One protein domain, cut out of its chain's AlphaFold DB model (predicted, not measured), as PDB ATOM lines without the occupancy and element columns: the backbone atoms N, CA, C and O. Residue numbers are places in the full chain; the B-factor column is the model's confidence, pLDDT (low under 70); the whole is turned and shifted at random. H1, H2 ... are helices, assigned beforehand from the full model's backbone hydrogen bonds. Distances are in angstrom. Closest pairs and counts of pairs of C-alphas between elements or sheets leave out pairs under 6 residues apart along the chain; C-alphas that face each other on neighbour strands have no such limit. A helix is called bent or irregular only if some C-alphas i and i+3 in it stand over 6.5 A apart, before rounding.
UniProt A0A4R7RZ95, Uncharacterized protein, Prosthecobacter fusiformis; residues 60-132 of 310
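This is residues 60 to 132 of the 310 residues of an uncharacterized protein of Prosthecobacter fusiformis (UniProt A0A4R7RZ95). Four short helices make a compact, rounded body: H3 and H4 lie side by side as a helical hairpin, and H2, sharply kinked, crosses H1 at a steep angle and meets H4 with residues 90 to 94. H1 runs the same way as H3 at a small angle, but these two come only close to each other. The printed part has 73 residues with four named helices, H1, H2, H3 and H4 in that order, and no named strand; the class is all helix. The radius of gyration of the C-alphas is 11.2 A, and the C-alphas span 30 by 26 by 20 A along their three main axes.

The printed part begins at Phe 60. H1, residues 65 to 75, starts with C-alpha 65 at (-8.540, 20.778, 58.266) and is 15.2 A long from first to last C-alpha. H2, residues 80 to 95, is the longest helix by residues and measures 18.4 A. It has a kink of 106 degrees near residue 87 and is irregular: C-alphas 86 and 89 are 8.5 A apart. H3, residues 100 to 112, is 18.4 A long and starts with C-alpha 100 at (-20.892, 23.420, 46.421). H4, residues 116 to 126, is 15.0 A long and ends with C-alpha 126 at (-19.481, 18.929, 41.533).

H1 and H2 touch, their closest C-alphas being those of His 70 and Gly 89, 5.6 A apart. They run opposite ways at a steep tilt of 69 degrees, only just short of about perpendicular, and the line of H2 is a rough one. H1 and H3 are close but not clearly touching; their closest C-alphas, of Cys 75 and Leu 106, are 7.5 A apart, and the helices run the same way at a shallow tilt of 18 degrees. H1 and H4 are also close but not clearly touching, with the C-alphas of Phe 74 and Gly 118 closest at 7.6 A. H2 touches H4 with residues 90 to 94 alone, the C-alphas of Ala 94 and Leu 125 being closest at 5.0 A; the two run the same way at a steep tilt of 42 degrees. H2 and H3 are apart. H3 and H4 touch as a helical hairpin, opposite ways at a shallow tilt of 18 degrees, with the C-alphas of Ala 107 and Tyr 119 closest at 5.3 A. The helix packing is mostly crossed, but only just: of 3 pairs that touch, 1 is at a shallow tilt. In H1, H3 and H4 every O i to N i+4 pair is within hydrogen-bond range; in H2 8 of 12 are.

The C-alphas farthest apart are those of Ala 62 and Gln 114, at 31.3 A. The printed part has no cut, and the links H1 to H2, H2 to H3 and H3 to H4 are tight. The mean pLDDT of the printed part is 90.4, and residues 60 to 61 are under 70.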
ATOM      1  N   PHE A  60     -15.714  28.690  56.949       65.50
ATOM      2  CA  PHE A  60     -16.527  27.499  57.207       65.50
ATOM      3  C   PHE A  60     -15.900  26.660  58.332       65.50
ATOM      4  O   PHE A  60     -15.246  25.648  58.055       65.50
ATOM      5  N   PRO A  61     -16.069  27.033  59.619       62.00
ATOM      6  CA  PRO A  61     -15.460  26.328  60.755       62.00
ATOM      7  C   PRO A  61     -15.831  24.838  60.820       62.00
ATOM      8  O   PRO A  61     -15.098  24.056  61.415       62.00
ATOM      9  N   ALA A  62     -16.922  24.435  60.162       78.06
ATOM     10  CA  ALA A  62     -17.360  23.048  60.055       78.06
ATOM     11  C   ALA A  62     -16.523  22.180  59.088       78.06
ATOM     12  O   ALA A  62     -16.612  20.956  59.156       78.06
ATOM     13  N   VAL A  63     -15.718  22.770  58.193       85.31
ATOM     14  CA  VAL A  63     -14.924  22.013  57.209       85.31
ATOM     15  C   VAL A  63     -13.634  21.495  57.859       85.31
ATOM     16  O   VAL A  63     -12.814  22.319  58.289       85.31
ATOM     17  N   PRO A  64     -13.403  20.164  57.903       88.19
ATOM     18  CA  PRO A  64     -12.229  19.590  58.555       88.19
ATOM     19  C   PRO A  64     -10.902  20.090  57.951       88.19
ATOM     20  O   PRO A  64     -10.823  20.265  56.731       88.19
ATOM     21  N   PRO A  65      -9.823  20.247  58.746       87.94
ATOM     22  CA  PRO A  65      -8.540  20.778  58.266       87.94
ATOM     23  C   PRO A  65      -7.961  20.036  57.053       87.94
ATOM     24  O   PRO A  65      -7.450  20.660  56.128       87.94
ATOM     25  N   GLN A  66      -8.096  18.710  57.019       89.81
ATOM     26  CA  GLN A  66      -7.673  17.869  55.891       89.81
ATOM     27  C   GLN A  66      -8.395  18.214  54.578       89.81
ATOM     28  O   GLN A  66      -7.767  18.295  53.527       89.81
ATOM     29  N   VAL A  67      -9.694  18.515  54.643       91.19
ATOM     30  CA  VAL A  67     -10.496  18.901  53.475       91.19
ATOM     31  C   VAL A  67     -10.054  20.273  52.972       91.19
ATOM     32  O   VAL A  67      -9.911  20.473  51.769       91.19
ATOM     33  N   ARG A  68      -9.751  21.200  53.890       89.31
ATOM     34  CA  ARG A  68      -9.197  22.519  53.546       89.31
ATOM     35  C   ARG A  68      -7.840  22.408  52.864       89.31
ATOM     36  O   ARG A  68      -7.589  23.147  51.918       89.31
ATOM     37  N   LEU A  69      -6.985  21.488  53.312       89.81
ATOM     38  CA  LEU A  69      -5.699  21.225  52.667       89.81
ATOM     39  C   LEU A  69      -5.898  20.702  51.239       89.81
ATOM     40  O   LEU A  69      -5.297  21.239  50.316       89.81
ATOM     41  N   HIS A  70      -6.782  19.719  51.039       92.31
ATOM     42  CA  HIS A  70      -7.092  19.215  49.696       92.31
ATOM     43  C   HIS A  70      -7.676  20.295  48.785       92.31
ATOM     44  O   HIS A  70      -7.272  20.389  47.630       92.31
ATOM     45  N   PHE A  71      -8.573  21.137  49.298       91.50
ATOM     46  CA  PHE A  71      -9.125  22.250  48.529       91.50
ATOM     47  C   PHE A  71      -8.059  23.302  48.208       91.50
ATOM     48  O   PHE A  71      -7.986  23.770  47.082       91.50
ATOM     49  N   THR A  72      -7.181  23.626  49.161       89.75
ATOM     50  CA  THR A  72      -6.057  24.546  48.936       89.75
ATOM     51  C   THR A  72      -5.143  24.007  47.840       89.75
ATOM     52  O   THR A  72      -4.877  24.709  46.875       89.75
ATOM     53  N   ASN A  73      -4.727  22.742  47.927       89.81
ATOM     54  CA  ASN A  73      -3.922  22.104  46.885       89.81
ATOM     55  C   ASN A  73      -4.645  22.121  45.532       89.81
ATOM     56  O   ASN A  73      -4.016  22.367  44.504       89.81
ATOM     57  N   PHE A  74      -5.965  21.916  45.536       91.38
ATOM     58  CA  PHE A  74      -6.789  22.000  44.338       91.38
ATOM     59  C   PHE A  74      -6.757  23.406  43.720       91.38
ATOM     60  O   PHE A  74      -6.461  23.539  42.536       91.38
ATOM     61  N   CYS A  75      -6.944  24.461  44.516       88.31
ATOM     62  CA  CYS A  75      -6.837  25.851  44.063       88.31
ATOM     63  C   CYS A  75      -5.431  26.229  43.565       88.31
ATOM     64  O   CYS A  75      -5.303  27.121  42.732       88.31
ATOM     65  N   LEU A  76      -4.380  25.572  44.066       86.75
ATOM     66  CA  LEU A  76      -2.988  25.806  43.662       86.75
ATOM     67  C   LEU A  76      -2.572  24.997  42.419       86.75
ATOM     68  O   LEU A  76      -1.387  24.967  42.086       86.75
ATOM     69  N   GLY A  77      -3.503  24.299  41.761       87.81
ATOM     70  CA  GLY A  77      -3.204  23.473  40.590       87.81
ATOM     71  C   GLY A  77      -2.489  22.156  40.912       87.81
ATOM     72  O   GLY A  77      -2.005  21.467  40.017       87.81
ATOM     73  N   GLN A  78      -2.403  21.767  42.188       90.44
ATOM     74  CA  GLN A  78      -1.743  20.533  42.627       90.44
ATOM     75  C   GLN A  78      -2.701  19.341  42.553       90.44
ATOM     76  O   GLN A  78      -2.958  18.644  43.541       90.44
ATOM     77  N   TYR A  79      -3.244  19.115  41.361       88.62
ATOM     78  CA  TYR A  79      -4.318  18.162  41.110       88.62
ATOM     79  C   TYR A  79      -3.965  16.745  41.542       88.62
ATOM     80  O   TYR A  79      -4.761  16.123  42.235       88.62
ATOM     81  N   GLU A  80      -2.754  16.268  41.269       87.31
ATOM     82  CA  GLU A  80      -2.302  14.915  41.632       87.31
ATOM     83  C   GLU A  80      -2.548  14.546  43.107       87.31
ATOM     84  O   GLU A  80      -2.810  13.389  43.441       87.31
ATOM     85  N   THR A  81      -2.560  15.535  44.004       86.00
ATOM     86  CA  THR A  81      -2.844  15.320  45.431       86.00
ATOM     87  C   THR A  81      -4.280  14.868  45.725       86.00
ATOM     88  O   THR A  81      -4.520  14.291  46.785       86.00
ATOM     89  N   LEU A  82      -5.235  15.085  44.812       84.25
ATOM     90  CA  LEU A  82      -6.613  14.606  44.954       84.25
ATOM     91  C   LEU A  82      -6.740  13.101  44.705       84.25
ATOM     92  O   LEU A  82      -7.596  12.464  45.321       84.25
ATOM     93  N   TRP A  83      -5.894  12.548  43.830       84.44
ATOM     94  CA  TRP A  83      -5.873  11.122  43.470       84.44
ATOM     95  C   TRP A  83      -4.868  10.313  44.292       84.44
ATOM     96  O   TRP A  83      -4.942   9.083  44.333       84.44
ATOM     97  N   ALA A  84      -3.967  10.988  45.009       80.50
ATOM     98  CA  ALA A  84      -3.104  10.353  45.993       80.50
ATOM     99  C   ALA A  84      -3.924   9.609  47.066       80.50
ATOM    100  O   ALA A  84      -5.042   9.994  47.416       80.50
ATOM    101  N   ASN A  85      -3.335   8.545  47.622       80.19
ATOM    102  CA  ASN A  85      -3.929   7.735  48.690       80.19
ATOM    103  C   ASN A  85      -5.328   7.188  48.347       80.19
ATOM    104  O   ASN A  85      -6.253   7.326  49.143       80.19
ATOM    105  N   ASN A  86      -5.473   6.551  47.180       80.81
ATOM    106  CA  ASN A  86      -6.743   5.992  46.697       80.81
ATOM    107  C   ASN A  86      -7.855   7.048  46.582       80.81
ATOM    108  O   ASN A  86      -8.953   6.843  47.096       80.81
ATOM    109  N   GLU A  87      -7.573   8.180  45.930       89.75
ATOM    110  CA  GLU A  87      -8.579   9.225  45.669       89.75
ATOM    111  C   GLU A  87      -9.191   9.837  46.940       89.75
ATOM    112  O   GLU A  87     -10.329  10.321  46.940       89.75
ATOM    113  N   LEU A  88      -8.440   9.826  48.047       90.56
ATOM    114  CA  LEU A  88      -8.918  10.331  49.333       90.56
ATOM    115  C   LEU A  88      -9.305  11.810  49.239       90.56
ATOM    116  O   LEU A  88     -10.371  12.192  49.721       90.56
ATOM    117  N   GLY A  89      -8.467  12.626  48.594       90.75
ATOM    118  CA  GLY A  89      -8.725  14.056  48.439       90.75
ATOM    119  C   GLY A  89      -9.967  14.323  47.594       90.75
ATOM    120  O   GLY A  89     -10.824  15.110  47.995       90.75
ATOM    121  N   PHE A  90     -10.115  13.606  46.476       93.25
ATOM    122  CA  PHE A  90     -11.316  13.679  45.645       93.25
ATOM    123  C   PHE A  90     -12.571  13.300  46.439       93.25
ATOM    124  O   PHE A  90     -13.528  14.070  46.495       93.25
ATOM    125  N   THR A  91     -12.547  12.153  47.121       94.38
ATOM    126  CA  THR A  91     -13.683  11.649  47.907       94.38
ATOM    127  C   THR A  91     -14.081  12.630  49.006       94.38
ATOM    128  O   THR A  91     -15.265  12.902  49.205       94.38
ATOM    129  N   GLN A  92     -13.104  13.203  49.710       94.38
ATOM    130  CA  GLN A  92     -13.354  14.177  50.767       94.38
ATOM    131  C   GLN A  92     -13.968  15.473  50.227       94.38
ATOM    132  O   GLN A  92     -14.946  15.957  50.797       94.38
ATOM    133  N   LEU A  93     -13.455  16.014  49.119       94.19
ATOM    134  CA  LEU A  93     -14.023  17.216  48.498       94.19
ATOM    135  C   LEU A  93     -15.409  16.968  47.889       94.19
ATOM    136  O   LEU A  93     -16.269  17.843  47.949       94.19
ATOM    137  N   ALA A  94     -15.657  15.778  47.341       94.94
ATOM    138  CA  ALA A  94     -16.950  15.398  46.778       94.94
ATOM    139  C   ALA A  94     -18.037  15.203  47.851       94.94
ATOM    140  O   ALA A  94     -19.192  15.548  47.622       94.94
ATOM    141  N   SER A  95     -17.676  14.671  49.024       94.06
ATOM    142  CA  SER A  95     -18.640  14.263  50.060       94.06
ATOM    143  C   SER A  95     -18.808  15.252  51.215       94.06
ATOM    144  O   SER A  95     -19.830  15.203  51.897       94.06
ATOM    145  N   THR A  96     -17.846  16.151  51.457       93.75
ATOM    146  CA  THR A  96     -17.955  17.127  52.557       93.75
ATOM    147  C   THR A  96     -19.058  18.143  52.248       93.75
ATOM    148  O   THR A  96     -18.941  18.834  51.231       93.75
ATOM    149  N   PRO A  97     -20.107  18.282  53.084       90.81
ATOM    150  CA  PRO A  97     -21.197  19.233  52.852       90.81
ATOM    151  C   PRO A  97     -20.742  20.698  52.887       90.81
ATOM    152  O   PRO A  97     -19.778  21.046  53.566       90.81
ATOM    153  N   GLY A  98     -21.463  21.563  52.177       87.94
ATOM    154  CA  GLY A  98     -21.257  23.011  52.146       87.94
ATOM    155  C   GLY A  98     -20.176  23.503  51.179       87.94
ATOM    156  O   GLY A  98     -19.931  24.704  51.134       87.94
ATOM    157  N   LEU A  99     -19.537  22.624  50.397       91.88
ATOM    158  CA  LEU A  99     -18.494  23.023  49.439       91.88
ATOM    159  C   LEU A  99     -19.026  23.349  48.035       91.88
ATOM    160  O   LEU A  99     -18.258  23.825  47.203       91.88
ATOM    161  N   THR A 100     -20.310  23.112  47.743       93.25
ATOM    162  CA  THR A 100     -20.892  23.420  46.421       93.25
ATOM    163  C   THR A 100     -20.657  24.872  45.984       93.25
ATOM    164  O   THR A 100     -20.168  25.043  44.863       93.25
ATOM    165  N   PRO A 101     -20.879  25.903  46.830       91.69
ATOM    166  CA  PRO A 101     -20.735  27.290  46.391       91.69
ATOM    167  C   PRO A 101     -19.298  27.610  45.970       91.69
ATOM    168  O   PRO A 101     -19.064  28.161  44.898       91.69
ATOM    169  N   VAL A 102     -18.324  27.192  46.785       91.56
ATOM    170  CA  VAL A 102     -16.899  27.458  46.535       91.56
ATOM    171  C   VAL A 102     -16.352  26.646  45.360       91.56
ATOM    172  O   VAL A 102     -15.475  27.117  44.643       91.56
ATOM    173  N   LEU A 103     -16.879  25.442  45.114       94.62
ATOM    174  CA  LEU A 103     -16.513  24.641  43.944       94.62
ATOM    175  C   LEU A 103     -17.098  25.220  42.650       94.62
ATOM    176  O   LEU A 103     -16.426  25.177  41.620       94.62
ATOM    177  N   LEU A 104     -18.310  25.785  42.689       93.88
ATOM    178  CA  LEU A 104     -18.892  26.504  41.551       93.88
ATOM    179  C   LEU A 104     -18.116  27.785  41.236       93.88
ATOM    180  O   LEU A 104     -17.833  28.057  40.068       93.88
ATOM    181  N   GLU A 105     -17.737  28.547  42.261       92.06
ATOM    182  CA  GLU A 105     -16.888  29.731  42.107       92.06
ATOM    183  C   GLU A 105     -15.533  29.364  41.487       92.06
ATOM    184  O   GLU A 105     -15.116  29.969  40.497       92.06
ATOM    185  N   LEU A 106     -14.895  28.306  41.998       93.12
ATOM    186  CA  LEU A 106     -13.645  27.782  41.458       93.12
ATOM    187  C   LEU A 106     -13.779  27.332  40.005       93.12
ATOM    188  O   LEU A 106     -12.950  27.700  39.180       93.12
ATOM    189  N   ALA A 107     -14.838  26.601  39.662       94.31
ATOM    190  CA  ALA A 107     -15.081  26.193  38.285       94.31
ATOM    191  C   ALA A 107     -15.249  27.401  37.343       94.31
ATOM    192  O   ALA A 107     -14.653  27.424  36.269       94.31
ATOM    193  N   ASN A 108     -16.007  28.426  37.743       92.25
ATOM    194  CA  ASN A 108     -16.198  29.637  36.935       92.25
ATOM    195  C   ASN A 108     -14.893  30.406  36.720       92.25
ATOM    196  O   ASN A 108     -14.635  30.918  35.631       92.25
ATOM    197  N   ARG A 109     -14.053  30.469  37.751       91.62
ATOM    198  CA  ARG A 109     -12.733  31.078  37.650       91.62
ATOM    199  C   ARG A 109     -11.823  30.306  36.695       91.62
ATOM    200  O   ARG A 109     -11.240  30.916  35.806       91.62
ATOM    201  N   LEU A 110     -11.720  28.989  36.864       93.31
ATOM    202  CA  LEU A 110     -10.873  28.136  36.022       93.31
ATOM    203  C   LEU A 110     -11.307  28.205  34.552       93.31
ATOM    204  O   LEU A 110     -10.464  28.223  33.661       93.31
ATOM    205  N   GLU A 111     -12.610  28.335  34.286       91.88
ATOM    206  CA  GLU A 111     -13.134  28.611  32.943       91.88
ATOM    207  C   GLU A 111     -12.659  29.964  32.395       91.88
ATOM    208  O   GLU A 111     -12.187  30.034  31.261       91.88
ATOM    209  N   ALA A 112     -12.754  31.035  33.190       90.81
ATOM    210  CA  ALA A 112     -12.315  32.372  32.788       90.81
ATOM    211  C   ALA A 112     -10.800  32.437  32.522       90.81
ATOM    212  O   ALA A 112     -10.356  33.131  31.606       90.81
ATOM    213  N   GLU A 113     -10.018  31.682  33.295       91.38
ATOM    214  CA  GLU A 113      -8.568  31.530  33.143       91.38
ATOM    215  C   GLU A 113      -8.181  30.524  32.042       91.38
ATOM    216  O   GLU A 113      -7.005  30.416  31.702       91.38
ATOM    217  N   GLN A 114      -9.158  29.825  31.448       91.62
ATOM    218  CA  GLN A 114      -8.960  28.753  30.464       91.62
ATOM    219  C   GLN A 114      -8.072  27.606  30.983       91.62
ATOM    220  O   GLN A 114      -7.360  26.951  30.218       91.62
ATOM    221  N   GLU A 115      -8.123  27.343  32.288       92.00
ATOM    222  CA  GLU A 115      -7.416  26.247  32.945       92.00
ATOM    223  C   GLU A 115      -8.301  24.987  32.919       92.00
ATOM    224  O   GLU A 115      -9.101  24.705  33.814       92.00
ATOM    225  N   TRP A 116      -8.222  24.251  31.806       90.12
ATOM    226  CA  TRP A 116      -9.182  23.191  31.483       90.12
ATOM    227  C   TRP A 116      -9.044  21.915  32.321       90.12
ATOM    228  O   TRP A 116     -10.032  21.181  32.451       90.12
ATOM    229  N   ASP A 117      -7.861  21.628  32.877       90.38
ATOM    230  CA  ASP A 117      -7.653  20.427  33.693       90.38
ATOM    231  C   ASP A 117      -8.343  20.584  35.053       90.38
ATOM    232  O   ASP A 117      -9.207  19.785  35.426       90.38
ATOM    233  N   GLY A 118      -8.075  21.688  35.746       92.50
ATOM    234  CA  GLY A 118      -8.774  22.065  36.966       92.50
ATOM    235  C   GLY A 118     -10.262  22.242  36.735       92.50
ATOM    236  O   GLY A 118     -11.052  21.738  37.531       92.50
ATOM    237  N   TYR A 119     -10.669  22.895  35.641       93.69
ATOM    238  CA  TYR A 119     -12.084  23.039  35.297       93.69
ATOM    239  C   TYR A 119     -12.785  21.677  35.221       93.69
ATOM    240  O   TYR A 119     -13.842  21.468  35.822       93.69
ATOM    241  N   THR A 120     -12.166  20.720  34.526       92.38
ATOM    242  CA  THR A 120     -12.691  19.359  34.384       92.38
ATOM    243  C   THR A 120     -12.796  18.655  35.731       92.38
ATOM    244  O   THR A 120     -13.814  18.030  36.032       92.38
ATOM    245  N   ARG A 121     -11.776  18.793  36.577       93.94
ATOM    246  CA  ARG A 121     -11.739  18.184  37.911       93.94
ATOM    247  C   ARG A 121     -12.753  18.825  38.864       93.94
ATOM    248  O   ARG A 121     -13.396  18.103  39.623       93.94
ATOM    249  N   ALA A 122     -12.964  20.138  38.783       95.69
ATOM    250  CA  ALA A 122     -13.944  20.866  39.588       95.69
ATOM    251  C   ALA A 122     -15.365  20.406  39.249       95.69
ATOM    252  O   ALA A 122     -16.148  20.092  40.144       95.69
ATOM    253  N   TRP A 123     -15.674  20.270  37.958       95.94
ATOM    254  CA  TRP A 123     -16.946  19.706  37.511       95.94
ATOM    255  C   TRP A 123     -17.096  18.222  37.845       95.94
ATOM    256  O   TRP A 123     -18.189  17.798  38.214       95.94
ATOM    257  N   GLY A 124     -16.009  17.448  37.812       95.19
ATOM    258  CA  GLY A 124     -15.991  16.069  38.298       95.19
ATOM    259  C   GLY A 124     -16.356  15.958  39.782       95.19
ATOM    260  O   GLY A 124     -17.154  15.097  40.148       95.19
ATOM    261  N   LEU A 125     -15.833  16.857  40.625       96.69
ATOM    262  CA  LEU A 125     -16.206  16.961  42.040       96.69
ATOM    263  C   LEU A 125     -17.673  17.371  42.198       96.69
ATOM    264  O   LEU A 125     -18.416  16.699  42.910       96.69
ATOM    265  N   LEU A 126     -18.101  18.434  41.508       97.75
ATOM    266  CA  LEU A 126     -19.481  18.929  41.533       97.75
ATOM    267  C   LEU A 126     -20.486  17.845  41.120       97.75
ATOM    268  O   LEU A 126     -21.510  17.696  41.773       97.75
ATOM    269  N   ALA A 127     -20.179  17.028  40.111       97.19
ATOM    270  CA  ALA A 127     -21.043  15.938  39.652       97.19
ATOM    271  C   ALA A 127     -21.358  14.889  40.736       97.19
ATOM    272  O   ALA A 127     -22.369  14.195  40.634       97.19
ATOM    273  N   GLN A 128     -20.524  14.761  41.773       96.62
ATOM    274  CA  GLN A 128     -20.738  13.833  42.889       96.62
ATOM    275  C   GLN A 128     -21.511  14.457  44.062       96.62
ATOM    276  O   GLN A 128     -21.856  13.755  45.014       96.62
ATOM    277  N   ARG A 129     -21.791  15.765  44.018       96.06
ATOM    278  CA  ARG A 129     -22.403  16.491  45.135       96.06
ATOM    279  C   ARG A 129     -23.919  16.370  45.161       96.06
ATOM    280  O   ARG A 129     -24.583  16.403  44.126       96.06
ATOM    281  N   THR A 130     -24.462  16.307  46.374       95.75
ATOM    282  CA  THR A 130     -25.900  16.121  46.657       95.75
ATOM    283  C   THR A 130     -26.490  17.212  47.563       95.75
ATOM    284  O   THR A 130     -27.615  17.089  48.035       95.75
ATOM    285  N   ASP A 131     -25.754  18.303  47.790       95.06
ATOM    286  CA  ASP A 131     -26.107  19.412  48.681       95.06
ATOM    287  C   ASP A 131     -26.181  20.789  47.985       95.06
ATOM    288  O   ASP A 131     -26.035  21.823  48.631       95.06
ATOM    289  N   ALA A 132     -26.394  20.825  46.669       95.56
ATOM    290  CA  ALA A 132     -26.608  22.056  45.915       95.56
ATOM    291  C   ALA A 132     -27.979  22.676  46.227       95.56
ATOM    292  O   ALA A 132     -29.033  22.053  46.076       95.56
TER     293      ALA A 132